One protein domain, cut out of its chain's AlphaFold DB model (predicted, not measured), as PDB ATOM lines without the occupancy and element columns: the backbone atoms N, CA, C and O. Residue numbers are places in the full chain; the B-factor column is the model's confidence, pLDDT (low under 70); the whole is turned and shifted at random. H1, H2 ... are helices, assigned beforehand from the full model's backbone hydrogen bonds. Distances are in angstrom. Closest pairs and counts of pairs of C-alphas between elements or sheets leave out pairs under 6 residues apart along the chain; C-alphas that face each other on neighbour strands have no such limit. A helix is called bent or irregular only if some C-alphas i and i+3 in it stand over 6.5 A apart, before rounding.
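Overview. This is residues 81 to 155 of the 414 residues of the protein "Hypothetical protein" of Chrysotila carterae (UniProt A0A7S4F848). What is the shape? Three short helices meet in a triangle: H2 turns off the end of H1, and H3 runs back to H1, with residues 133 to 155, without a named element, folded beside H3. What are the measures? The printed part has 75 residues, all helix by class, 38 in H1, H2 and H3 in that order; it is compact, radius of gyration of the C-alphas 12.1 A, spanning 31 by 27 by 23 A.

Along the chain. Where is H1? Residues 81 to 95, 21.4 A, from C-alpha 81 at (262.529, 242.369, 463.963); it is only just irregular, C-alphas 84 and 87 being 6.9 A apart. Where are the others? H2 is residues 99 to 110, 16.0 A; H3 is residues 122 to 132, 15.2 A, ending at C-alpha 132 (265.703, 245.724, 449.050).

Arrangement. What does H1 touch? Its residues 93 to 94 alone touch H2, closest C-alphas Leu 93 and Leu 101, 5.8 A, only just about perpendicular at 71 degrees. Its residues 86 to 91 alone touch H3, closest C-alphas Pro 87 and Ala 132, 4.5 A, only just about perpendicular at 72 degrees. And H2 with H3? H2 touches H3 with residues 108 to 109 alone, closest C-alphas Leu 109 and Arg 124, 6.1 A, at a steep tilt of 52 degrees, opposite ways; the packing is mostly crossed, helices at large angles. Are the backbones paired? Every O i to N i+4 pair is within hydrogen-bond range in H2 and H3, and 9 of 11 in H1.

Size, cuts and confidence. Which links are long? H2 to H3 is long, with 11 residues; H1 to H2 is tight. Is it cut or uncertain? The printed part has no cut; pLDDT is under 70 at residues 111 to 119 and 135 to 155.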
ATOM      1  N   LEU A  81     263.148 243.261 464.951       81.44
ATOM      2  CA  LEU A  81     262.529 242.369 463.963       81.44
ATOM      3  C   LEU A  81     262.065 243.130 462.717       81.44
ATOM      4  O   LEU A  81     262.218 242.643 461.598       81.44
ATOM      5  N   VAL A  82     261.480 244.313 462.908       79.50
ATOM      6  CA  VAL A  82     260.941 245.134 461.814       79.50
ATOM      7  C   VAL A  82     262.056 245.556 460.858       79.50
ATOM      8  O   VAL A  82     261.888 245.448 459.646       79.50
ATOM      9  N   ILE A  83     263.198 245.980 461.403       77.62
ATOM     10  CA  ILE A  83     264.368 246.427 460.640       77.62
ATOM     11  C   ILE A  83     264.975 245.247 459.869       77.62
ATOM     12  O   ILE A  83     265.252 245.369 458.678       77.62
ATOM     13  N   GLU A  84     265.105 244.082 460.508       80.62
ATOM     14  CA  GLU A  84     265.647 242.865 459.883       80.62
ATOM     15  C   GLU A  84     264.708 242.258 458.828       80.62
ATOM     16  O   GLU A  84     265.149 241.723 457.809       80.62
ATOM     17  N   ALA A  85     263.392 242.367 459.020       84.56
ATOM     18  CA  ALA A  85     262.403 241.935 458.036       84.56
ATOM     19  C   ALA A  85     262.252 242.931 456.874       84.56
ATOM     20  O   ALA A  85     261.711 242.574 455.820       84.56
ATOM     21  N   TYR A  86     262.723 244.170 457.035       84.06
ATOM     22  CA  TYR A  86     262.487 245.242 456.077       84.06
ATOM     23  C   TYR A  86     263.015 244.946 454.663       84.06
ATOM     24  O   TYR A  86     262.241 245.109 453.719       84.06
ATOM     25  N   PRO A  87     264.238 244.411 454.454       85.25
ATOM     26  CA  PRO A  87     264.710 244.021 453.123       85.25
ATOM     27  C   PRO A  87     263.799 243.016 452.421       85.25
ATOM     28  O   PRO A  87     263.576 243.099 451.212       85.25
ATOM     29  N   PHE A  88     263.245 242.066 453.179       86.56
ATOM     30  CA  PHE A  88     262.309 241.085 452.645       86.56
ATOM     31  C   PHE A  88     260.993 241.747 452.226       86.56
ATOM     32  O   PHE A  88     260.505 241.497 451.123       86.56
ATOM     33  N   VAL A  89     260.446 242.630 453.068       86.38
ATOM     34  CA  VAL A  89     259.225 243.387 452.758       86.38
ATOM     35  C   VAL A  89     259.440 244.307 451.555       86.38
ATOM     36  O   VAL A  89     258.618 244.298 450.644       86.38
ATOM     37  N   ALA A  90     260.563 245.026 451.492       85.00
ATOM     38  CA  ALA A  90     260.921 245.894 450.375       85.00
ATOM     39  C   ALA A  90     261.024 245.100 449.064       85.00
ATOM     40  O   ALA A  90     260.364 245.444 448.090       85.00
ATOM     41  N   ARG A  91     261.745 243.967 449.042       84.81
ATOM     42  CA  ARG A  91     261.787 243.080 447.861       84.81
ATOM     43  C   ARG A  91     260.401 242.621 447.438       84.81
ATOM     44  O   ARG A  91     260.111 242.584 446.246       84.81
ATOM     45  N   LYS A  92     259.546 242.264 448.394       85.69
ATOM     46  CA  LYS A  92     258.194 241.780 448.113       85.69
ATOM     47  C   LYS A  92     257.297 242.884 447.551       85.69
ATOM     48  O   LYS A  92     256.624 242.656 446.555       85.69
ATOM     49  N   LEU A  93     257.360 244.094 448.109       86.62
ATOM     50  CA  LEU A  93     256.652 245.268 447.585       86.62
ATOM     51  C   LEU A  93     257.097 245.625 446.163       86.62
ATOM     52  O   LEU A  93     256.266 245.984 445.335       86.62
ATOM     53  N   LEU A  94     258.397 245.509 445.878       84.12
ATOM     54  CA  LEU A  94     258.974 245.827 444.571       84.12
ATOM     55  C   LEU A  94     258.727 244.746 443.512       84.12
ATOM     56  O   LEU A  94     258.804 245.060 442.325       84.12
ATOM     57  N   SER A  95     258.477 243.495 443.925       82.75
ATOM     58  CA  SER A  95     258.414 242.350 443.007       82.75
ATOM     59  C   SER A  95     257.041 241.753 442.763       82.75
ATOM     60  O   SER A  95     256.820 241.113 441.738       82.75
ATOM     61  N   GLU A  96     256.111 241.922 443.696       80.94
ATOM     62  CA  GLU A  96     254.853 241.197 443.655       80.94
ATOM     63  C   GLU A  96     253.762 242.018 442.945       80.94
ATOM     64  O   GLU A  96     253.477 243.161 443.297       80.94
ATOM     65  N   ASP A  97     253.107 241.422 441.945       76.81
ATOM     66  CA  ASP A  97     252.086 242.077 441.107       76.81
ATOM     67  C   ASP A  97     250.701 242.190 441.771       76.81
ATOM     68  O   ASP A  97     249.693 242.482 441.122       76.81
ATOM     69  N   ARG A  98     250.611 241.935 443.078       86.12
ATOM     70  CA  ARG A  98     249.333 241.969 443.789       86.12
ATOM     71  C   ARG A  98     248.813 243.405 443.879       86.12
ATOM     72  O   ARG A  98     249.553 244.283 444.327       86.12
ATOM     73  N   PRO A  99     247.531 243.656 443.553       85.25
ATOM     74  CA  PRO A  99     246.986 245.010 443.536       85.25
ATOM     75  C   PRO A  99     247.025 245.664 444.923       85.25
ATOM     76  O   PRO A  99     247.169 246.880 445.024       85.25
ATOM     77  N   GLU A 100     246.940 244.881 446.003       84.81
ATOM     78  CA  GLU A 100     247.061 245.409 447.364       84.81
ATOM     79  C   GLU A 100     248.477 245.918 447.665       84.81
ATOM     80  O   GLU A 100     248.633 246.990 448.244       84.81
ATOM     81  N   LEU A 101     249.507 245.181 447.238       84.00
ATOM     82  CA  LEU A 101     250.905 245.551 447.470       84.00
ATOM     83  C   LEU A 101     251.354 246.693 446.566       84.00
ATOM     84  O   LEU A 101     252.093 247.558 447.017       84.00
ATOM     85  N   GLN A 102     250.845 246.763 445.335       83.12
ATOM     86  CA  GLN A 102     251.076 247.911 444.459       83.12
ATOM     87  C   GLN A 102     250.480 249.196 445.039       83.12
ATOM     88  O   GLN A 102     251.128 250.238 445.011       83.12
ATOM     89  N   ARG A 103     249.273 249.128 445.619       84.31
ATOM     90  CA  ARG A 103     248.680 250.275 446.326       84.31
ATOM     91  C   ARG A 103     249.494 250.662 447.553       84.31
ATOM     92  O   ARG A 103     249.689 251.849 447.780       84.31
ATOM     93  N   ALA A 104     249.982 249.689 448.320       83.38
ATOM     94  CA  ALA A 104     250.855 249.960 449.459       83.38
ATOM     95  C   ALA A 104     252.172 250.619 449.011       83.38
ATOM     96  O   ALA A 104     252.573 251.627 449.583       83.38
ATOM     97  N   LEU A 105     252.800 250.116 447.943       85.00
ATOM     98  CA  LEU A 105     253.997 250.709 447.345       85.00
ATOM     99  C   LEU A 105     253.732 252.148 446.884       85.00
ATOM    100  O   LEU A 105     254.511 253.040 447.203       85.00
ATOM    101  N   GLN A 106     252.614 252.397 446.197       83.19
ATOM    102  CA  GLN A 106     252.197 253.747 445.817       83.19
ATOM    103  C   GLN A 106     252.010 254.634 447.050       83.19
ATOM    104  O   GLN A 106     252.549 255.729 447.108       83.19
ATOM    105  N   GLN A 107     251.315 254.165 448.082       81.62
ATOM    106  CA  GLN A 107     251.160 254.944 449.307       81.62
ATOM    107  C   GLN A 107     252.516 255.294 449.922       81.62
ATOM    108  O   GLN A 107     252.728 256.449 450.272       81.62
ATOM    109  N   VAL A 108     253.467 254.363 449.985       81.44
ATOM    110  CA  VAL A 108     254.807 254.649 450.518       81.44
ATOM    111  C   VAL A 108     255.550 255.678 449.656       81.44
ATOM    112  O   VAL A 108     256.120 256.627 450.200       81.44
ATOM    113  N   LEU A 109     255.510 255.527 448.329       82.31
ATOM    114  CA  LEU A 109     256.227 256.380 447.374       82.31
ATOM    115  C   LEU A 109     255.602 257.769 447.175       82.31
ATOM    116  O   LEU A 109     256.321 258.696 446.823       82.31
ATOM    117  N   TYR A 110     254.293 257.926 447.375       80.88
ATOM    118  CA  TYR A 110     253.579 259.190 447.150       80.88
ATOM    119  C   TYR A 110     253.222 259.927 448.455       80.88
ATOM    120  O   TYR A 110     252.958 261.130 448.422       80.88
ATOM    121  N   SER A 111     253.254 259.271 449.625       67.69
ATOM    122  CA  SER A 111     252.921 259.904 450.922       67.69
ATOM    123  C   SER A 111     254.079 260.718 451.514       67.69
ATOM    124  O   SER A 111     254.466 260.504 452.662       67.69
ATOM    125  N   GLY A 112     254.694 261.612 450.740       60.41
ATOM    126  CA  GLY A 112     255.808 262.453 451.197       60.41
ATOM    127  C   GLY A 112     255.355 263.675 452.015       60.41
ATOM    128  O   GLY A 112     254.355 264.294 451.648       60.41
ATOM    129  N   PRO A 113     256.102 264.102 453.058       52.78
ATOM    130  CA  PRO A 113     255.776 265.295 453.855       52.78
ATOM    131  C   PRO A 113     255.804 266.600 453.041       52.78
ATOM    132  O   PRO A 113     255.147 267.569 453.411       52.78
ATOM    133  N   ASN A 114     256.529 266.614 451.917       53.03
ATOM    134  CA  ASN A 114     256.782 267.811 451.112       53.03
ATOM    135  C   ASN A 114     255.976 267.875 449.799       53.03
ATOM    136  O   ASN A 114     256.038 268.895 449.117       53.03
ATOM    137  N   ASN A 115     255.219 266.825 449.446       54.25
ATOM    138  CA  ASN A 115     254.714 266.636 448.075       54.25
ATOM    139  C   ASN A 115     253.193 266.731 447.896       54.25
ATOM    140  O   ASN A 115     252.720 266.406 446.812       54.25
ATOM    141  N   GLY A 116     252.402 267.114 448.908       51.78
ATOM    142  CA  GLY A 116     250.949 267.335 448.745       51.78
ATOM    143  C   GLY A 116     250.139 266.156 448.160       51.78
ATOM    144  O   GLY A 116     248.962 266.324 447.858       51.78
ATOM    145  N   GLY A 117     250.747 264.971 448.008       54.41
ATOM    146  CA  GLY A 117     250.193 263.796 447.331       54.41
ATOM    147  C   GLY A 117     250.376 263.724 445.803       54.41
ATOM    148  O   GLY A 117     249.845 262.791 445.208       54.41
ATOM    149  N   ALA A 118     251.092 264.652 445.154       54.78
ATOM    150  CA  ALA A 118     251.083 264.774 443.687       54.78
ATOM    151  C   ALA A 118     252.270 264.127 442.939       54.78
ATOM    152  O   ALA A 118     252.149 263.875 441.742       54.78
ATOM    153  N   GLY A 119     253.393 263.831 443.604       65.75
ATOM    154  CA  GLY A 119     254.597 263.303 442.943       65.75
ATOM    155  C   GLY A 119     255.324 262.232 443.752       65.75
ATOM    156  O   GLY A 119     255.321 262.266 444.987       65.75
ATOM    157  N   LEU A 120     255.951 261.287 443.046       79.69
ATOM    158  CA  LEU A 120     256.794 260.248 443.637       79.69
ATOM    159  C   LEU A 120     257.937 260.898 444.423       79.69
ATOM    160  O   LEU A 120     258.588 261.805 443.930       79.69
ATOM    161  N   THR A 121     258.224 260.449 445.639       81.69
ATOM    162  CA  THR A 121     259.403 260.906 446.388       81.69
ATOM    163  C   THR A 121     260.641 260.116 445.944       81.69
ATOM    164  O   THR A 121     260.734 258.924 446.273       81.69
ATOM    165  N   PRO A 122     261.617 260.731 445.247       81.25
ATOM    166  CA  PRO A 122     262.789 260.013 444.740       81.25
ATOM    167  C   PRO A 122     263.656 259.443 445.866       81.25
ATOM    168  O   PRO A 122     264.184 258.340 445.742       81.25
ATOM    169  N   ALA A 123     263.740 260.158 446.993       78.44
ATOM    170  CA  ALA A 123     264.468 259.724 448.183       78.44
ATOM    171  C   ALA A 123     263.933 258.394 448.740       78.44
ATOM    172  O   ALA A 123     264.715 257.480 448.981       78.44
ATOM    173  N   ARG A 124     262.607 258.225 448.837       81.62
ATOM    174  CA  ARG A 124     262.006 256.966 449.316       81.62
ATOM    175  C   ARG A 124     262.167 255.818 448.355       81.62
ATOM    176  O   ARG A 124     262.350 254.687 448.791       81.62
ATOM    177  N   LEU A 125     262.092 256.093 447.054       85.62
ATOM    178  CA  LEU A 125     262.409 255.086 446.053       85.62
ATOM    179  C   LEU A 125     263.851 254.610 446.240       85.62
ATOM    180  O   LEU A 125     264.091 253.408 446.310       85.62
ATOM    181  N   ALA A 126     264.796 255.542 446.370       82.12
ATOM    182  CA  ALA A 126     266.190 255.214 446.623       82.12
ATOM    183  C   ALA A 126     266.345 254.426 447.934       82.12
ATOM    184  O   ALA A 126     266.973 253.371 447.932       82.12
ATOM    185  N   ALA A 127     265.727 254.858 449.033       80.19
ATOM    186  CA  ALA A 127     265.767 254.156 450.315       80.19
ATOM    187  C   ALA A 127     265.163 252.741 450.232       80.19
ATOM    188  O   ALA A 127     265.747 251.787 450.750       80.19
ATOM    189  N   LEU A 128     264.040 252.567 449.526       84.44
ATOM    190  CA  LEU A 128     263.407 251.266 449.288       84.44
ATOM    191  C   LEU A 128     264.286 250.337 448.449       84.44
ATOM    192  O   LEU A 128     264.389 249.154 448.767       84.44
ATOM    193  N   LEU A 129     264.929 250.853 447.398       83.81
ATOM    194  CA  LEU A 129     265.841 250.078 446.555       83.81
ATOM    195  C   LEU A 129     267.093 249.651 447.330       83.81
ATOM    196  O   LEU A 129     267.475 248.481 447.277       83.81
ATOM    197  N   ASN A 130     267.680 250.564 448.105       81.38
ATOM    198  CA  ASN A 130     268.794 250.272 449.010       81.38
ATOM    199  C   ASN A 130     268.420 249.185 450.022       81.38
ATOM    200  O   ASN A 130     269.119 248.181 450.173       81.38
ATOM    201  N   SER A 131     267.249 249.328 450.631       81.00
ATOM    202  CA  SER A 131     266.746 248.375 451.614       81.00
ATOM    203  C   SER A 131     266.460 247.012 450.996       81.00
ATOM    204  O   SER A 131     266.815 245.986 451.571       81.00
ATOM    205  N   ALA A 132     265.898 246.967 449.787       81.19
ATOM    206  CA  ALA A 132     265.703 245.724 449.050       81.19
ATOM    207  C   ALA A 132     267.032 245.041 448.697       81.19
ATOM    208  O   ALA A 132     267.107 243.812 448.663       81.19
ATOM    209  N   ALA A 133     268.110 245.794 448.498       75.44
ATOM    210  CA  ALA A 133     269.440 245.224 448.322       75.44
ATOM    211  C   ALA A 133     270.063 244.688 449.624       75.44
ATOM    212  O   ALA A 133     271.082 244.004 449.573       75.44
ATOM    213  N   GLY A 134     269.418 244.907 450.773       70.31
ATOM    214  CA  GLY A 134     269.911 244.510 452.092       70.31
ATOM    215  C   GLY A 134     270.715 245.600 452.798       70.31
ATOM    216  O   GLY A 134     271.270 245.340 453.859       70.31
ATOM    217  N   ILE A 135     270.765 246.811 452.235       65.69
ATOM    218  CA  ILE A 135     271.411 247.974 452.843       65.69
ATOM    219  C   ILE A 135     270.319 248.781 453.536       65.69
ATOM    220  O   ILE A 135     269.651 249.617 452.929       65.69
ATOM    221  N   VAL A 136     270.099 248.482 454.813       60.62
ATOM    222  CA  VAL A 136     269.168 249.239 455.653       60.62
ATOM    223  C   VAL A 136     269.966 250.290 456.409       60.62
ATOM    224  O   VAL A 136     270.928 249.952 457.100       60.62
ATOM    225  N   ALA A 137     269.569 251.556 456.286       58.06
ATOM    226  CA  ALA A 137     270.102 252.626 457.116       58.06
ATOM    227  C   ALA A 137     269.638 252.398 458.564       58.06
ATOM    228  O   ALA A 137     268.544 252.805 458.953       58.06
ATOM    229  N   LYS A 138     270.451 251.691 459.352       60.16
ATOM    230  CA  LYS A 138     270.284 251.628 460.803       60.16
ATOM    231  C   LYS A 138     270.814 252.951 461.354       60.16
ATOM    232  O   LYS A 138     272.019 253.169 461.355       60.16
ATOM    233  N   GLN A 139     269.931 253.869 461.734       53.12
ATOM    234  CA  GLN A 139     270.344 254.997 462.567       53.12
ATOM    235  C   GLN A 139     270.571 254.460 463.987       53.12
ATOM    236  O   GLN A 139     269.716 253.737 464.505       53.12
ATOM    237  N   ASP A 140     271.707 254.795 464.602       42.81
ATOM    238  CA  ASP A 140     272.022 254.403 465.979       42.81
ATOM    239  C   ASP A 140     270.914 254.905 466.924       42.81
ATOM    240  O   ASP A 140     270.762 256.106 467.149       42.81
ATOM    241  N   GLY A 141     270.098 253.978 467.437       45.97
ATOM    242  CA  GLY A 141     268.978 254.268 468.338       45.97
ATOM    243  C   GLY A 141     267.621 254.559 467.678       45.97
ATOM    244  O   GLY A 141     266.665 254.850 468.399       45.97
ATOM    245  N   ALA A 142     267.480 254.470 466.349       46.09
ATOM    246  CA  ALA A 142     266.182 254.669 465.698       46.09
ATOM    247  C   ALA A 142     265.326 253.392 465.686       46.09
ATOM    248  O   ALA A 142     265.735 252.330 465.223       46.09
ATOM    249  N   VAL A 143     264.087 253.538 466.165       54.97
ATOM    250  CA  VAL A 143     263.073 252.477 466.315       54.97
ATOM    251  C   VAL A 143     262.427 252.080 464.974       54.97
ATOM    252  O   VAL A 143     261.835 251.010 464.860       54.97
ATOM    253  N   PHE A 144     262.560 252.919 463.940       55.94
ATOM    254  CA  PHE A 144     261.944 252.738 462.625       55.94
ATOM    255  C   PHE A 144     262.950 252.963 461.498       55.94
ATOM    256  O   PHE A 144     263.909 253.719 461.650       55.94
ATOM    257  N   VAL A 145     262.701 252.330 460.347       61.69
ATOM    258  CA  VAL A 145     263.459 252.610 459.124       61.69
ATOM    259  C   VAL A 145     263.059 253.988 458.617       61.69
ATOM    260  O   VAL A 145     261.907 254.204 458.237       61.69
ATOM    261  N   ASP A 146     264.017 254.910 458.609       62.31
ATOM    262  CA  ASP A 146     263.841 256.212 457.985       62.31
ATOM    263  C   ASP A 146     263.786 256.028 456.462       62.31
ATOM    264  O   ASP A 146     264.770 255.673 455.813       62.31
ATOM    265  N   LEU A 147     262.590 256.215 455.905       62.78
ATOM    266  CA  LEU A 147     262.331 256.077 454.474       62.78
ATOM    267  C   LEU A 147     262.879 257.255 453.671       62.78
ATOM    268  O   LEU A 147     263.003 257.145 452.456       62.78
ATOM    269  N   ASP A 148     263.169 258.376 454.328       62.31
ATOM    270  CA  ASP A 148     263.607 259.607 453.685       62.31
ATOM    271  C   ASP A 148     265.141 259.774 453.769       62.31
ATOM    272  O   ASP A 148     265.721 260.525 452.982       62.31
ATOM    273  N   ALA A 149     265.820 259.019 454.642       63.00
ATOM    274  CA  ALA A 149     267.278 258.966 454.714       63.00
ATOM    275  C   ALA A 149     267.873 257.996 453.679       63.00
ATOM    276  O   ALA A 149     267.748 256.774 453.781       63.00
ATOM    277  N   VAL A 150     268.588 258.538 452.691       60.56
ATOM    278  CA  VAL A 150     269.408 257.736 451.775       60.56
ATOM    279  C   VAL A 150     270.740 257.414 452.472       60.56
ATOM    280  O   VAL A 150     271.464 258.348 452.819       60.56
ATOM    281  N   PRO A 151     271.089 256.133 452.704       59.28
ATOM    282  CA  PRO A 151     272.364 255.779 453.328       59.28
ATOM    283  C   PRO A 151     273.555 256.183 452.447       59.28
ATOM    284  O   PRO A 151     273.523 255.981 451.234       59.28
ATOM    285  N   GLU A 152     274.631 256.696 453.059       54.47
ATOM    286  CA  GLU A 152     275.853 257.104 452.337       54.47
ATOM    287  C   GLU A 152     276.567 255.927 451.644       54.47
ATOM    288  O   GLU A 152     277.255 256.109 450.646       54.47
ATOM    289  N   SER A 153     276.362 254.700 452.134       56.28
ATOM    290  CA  SER A 153     276.855 253.446 451.553       56.28
ATOM    291  C   SER A 153     275.758 252.694 450.791       56.28
ATOM    292  O   SER A 153     275.581 251.490 450.966       56.28
ATOM    293  N   GLY A 154     274.974 253.405 449.982       60.81
ATOM    294  CA  GLY A 154     273.924 252.806 449.163       60.81
ATOM    295  C   GLY A 154     274.441 251.875 448.056       60.81
ATOM    296  O   GLY A 154     275.631 251.836 447.741       60.81
ATOM    297  N   ILE A 155     273.529 251.123 447.438       67.12
ATOM    298  CA  ILE A 155     273.806 250.369 446.214       67.12
ATOM    299  C   ILE A 155     274.387 251.286 445.149       67.12
ATOM    300  O   ILE A 155     273.938 252.422 444.975       67.12
TER     301      ILE A 155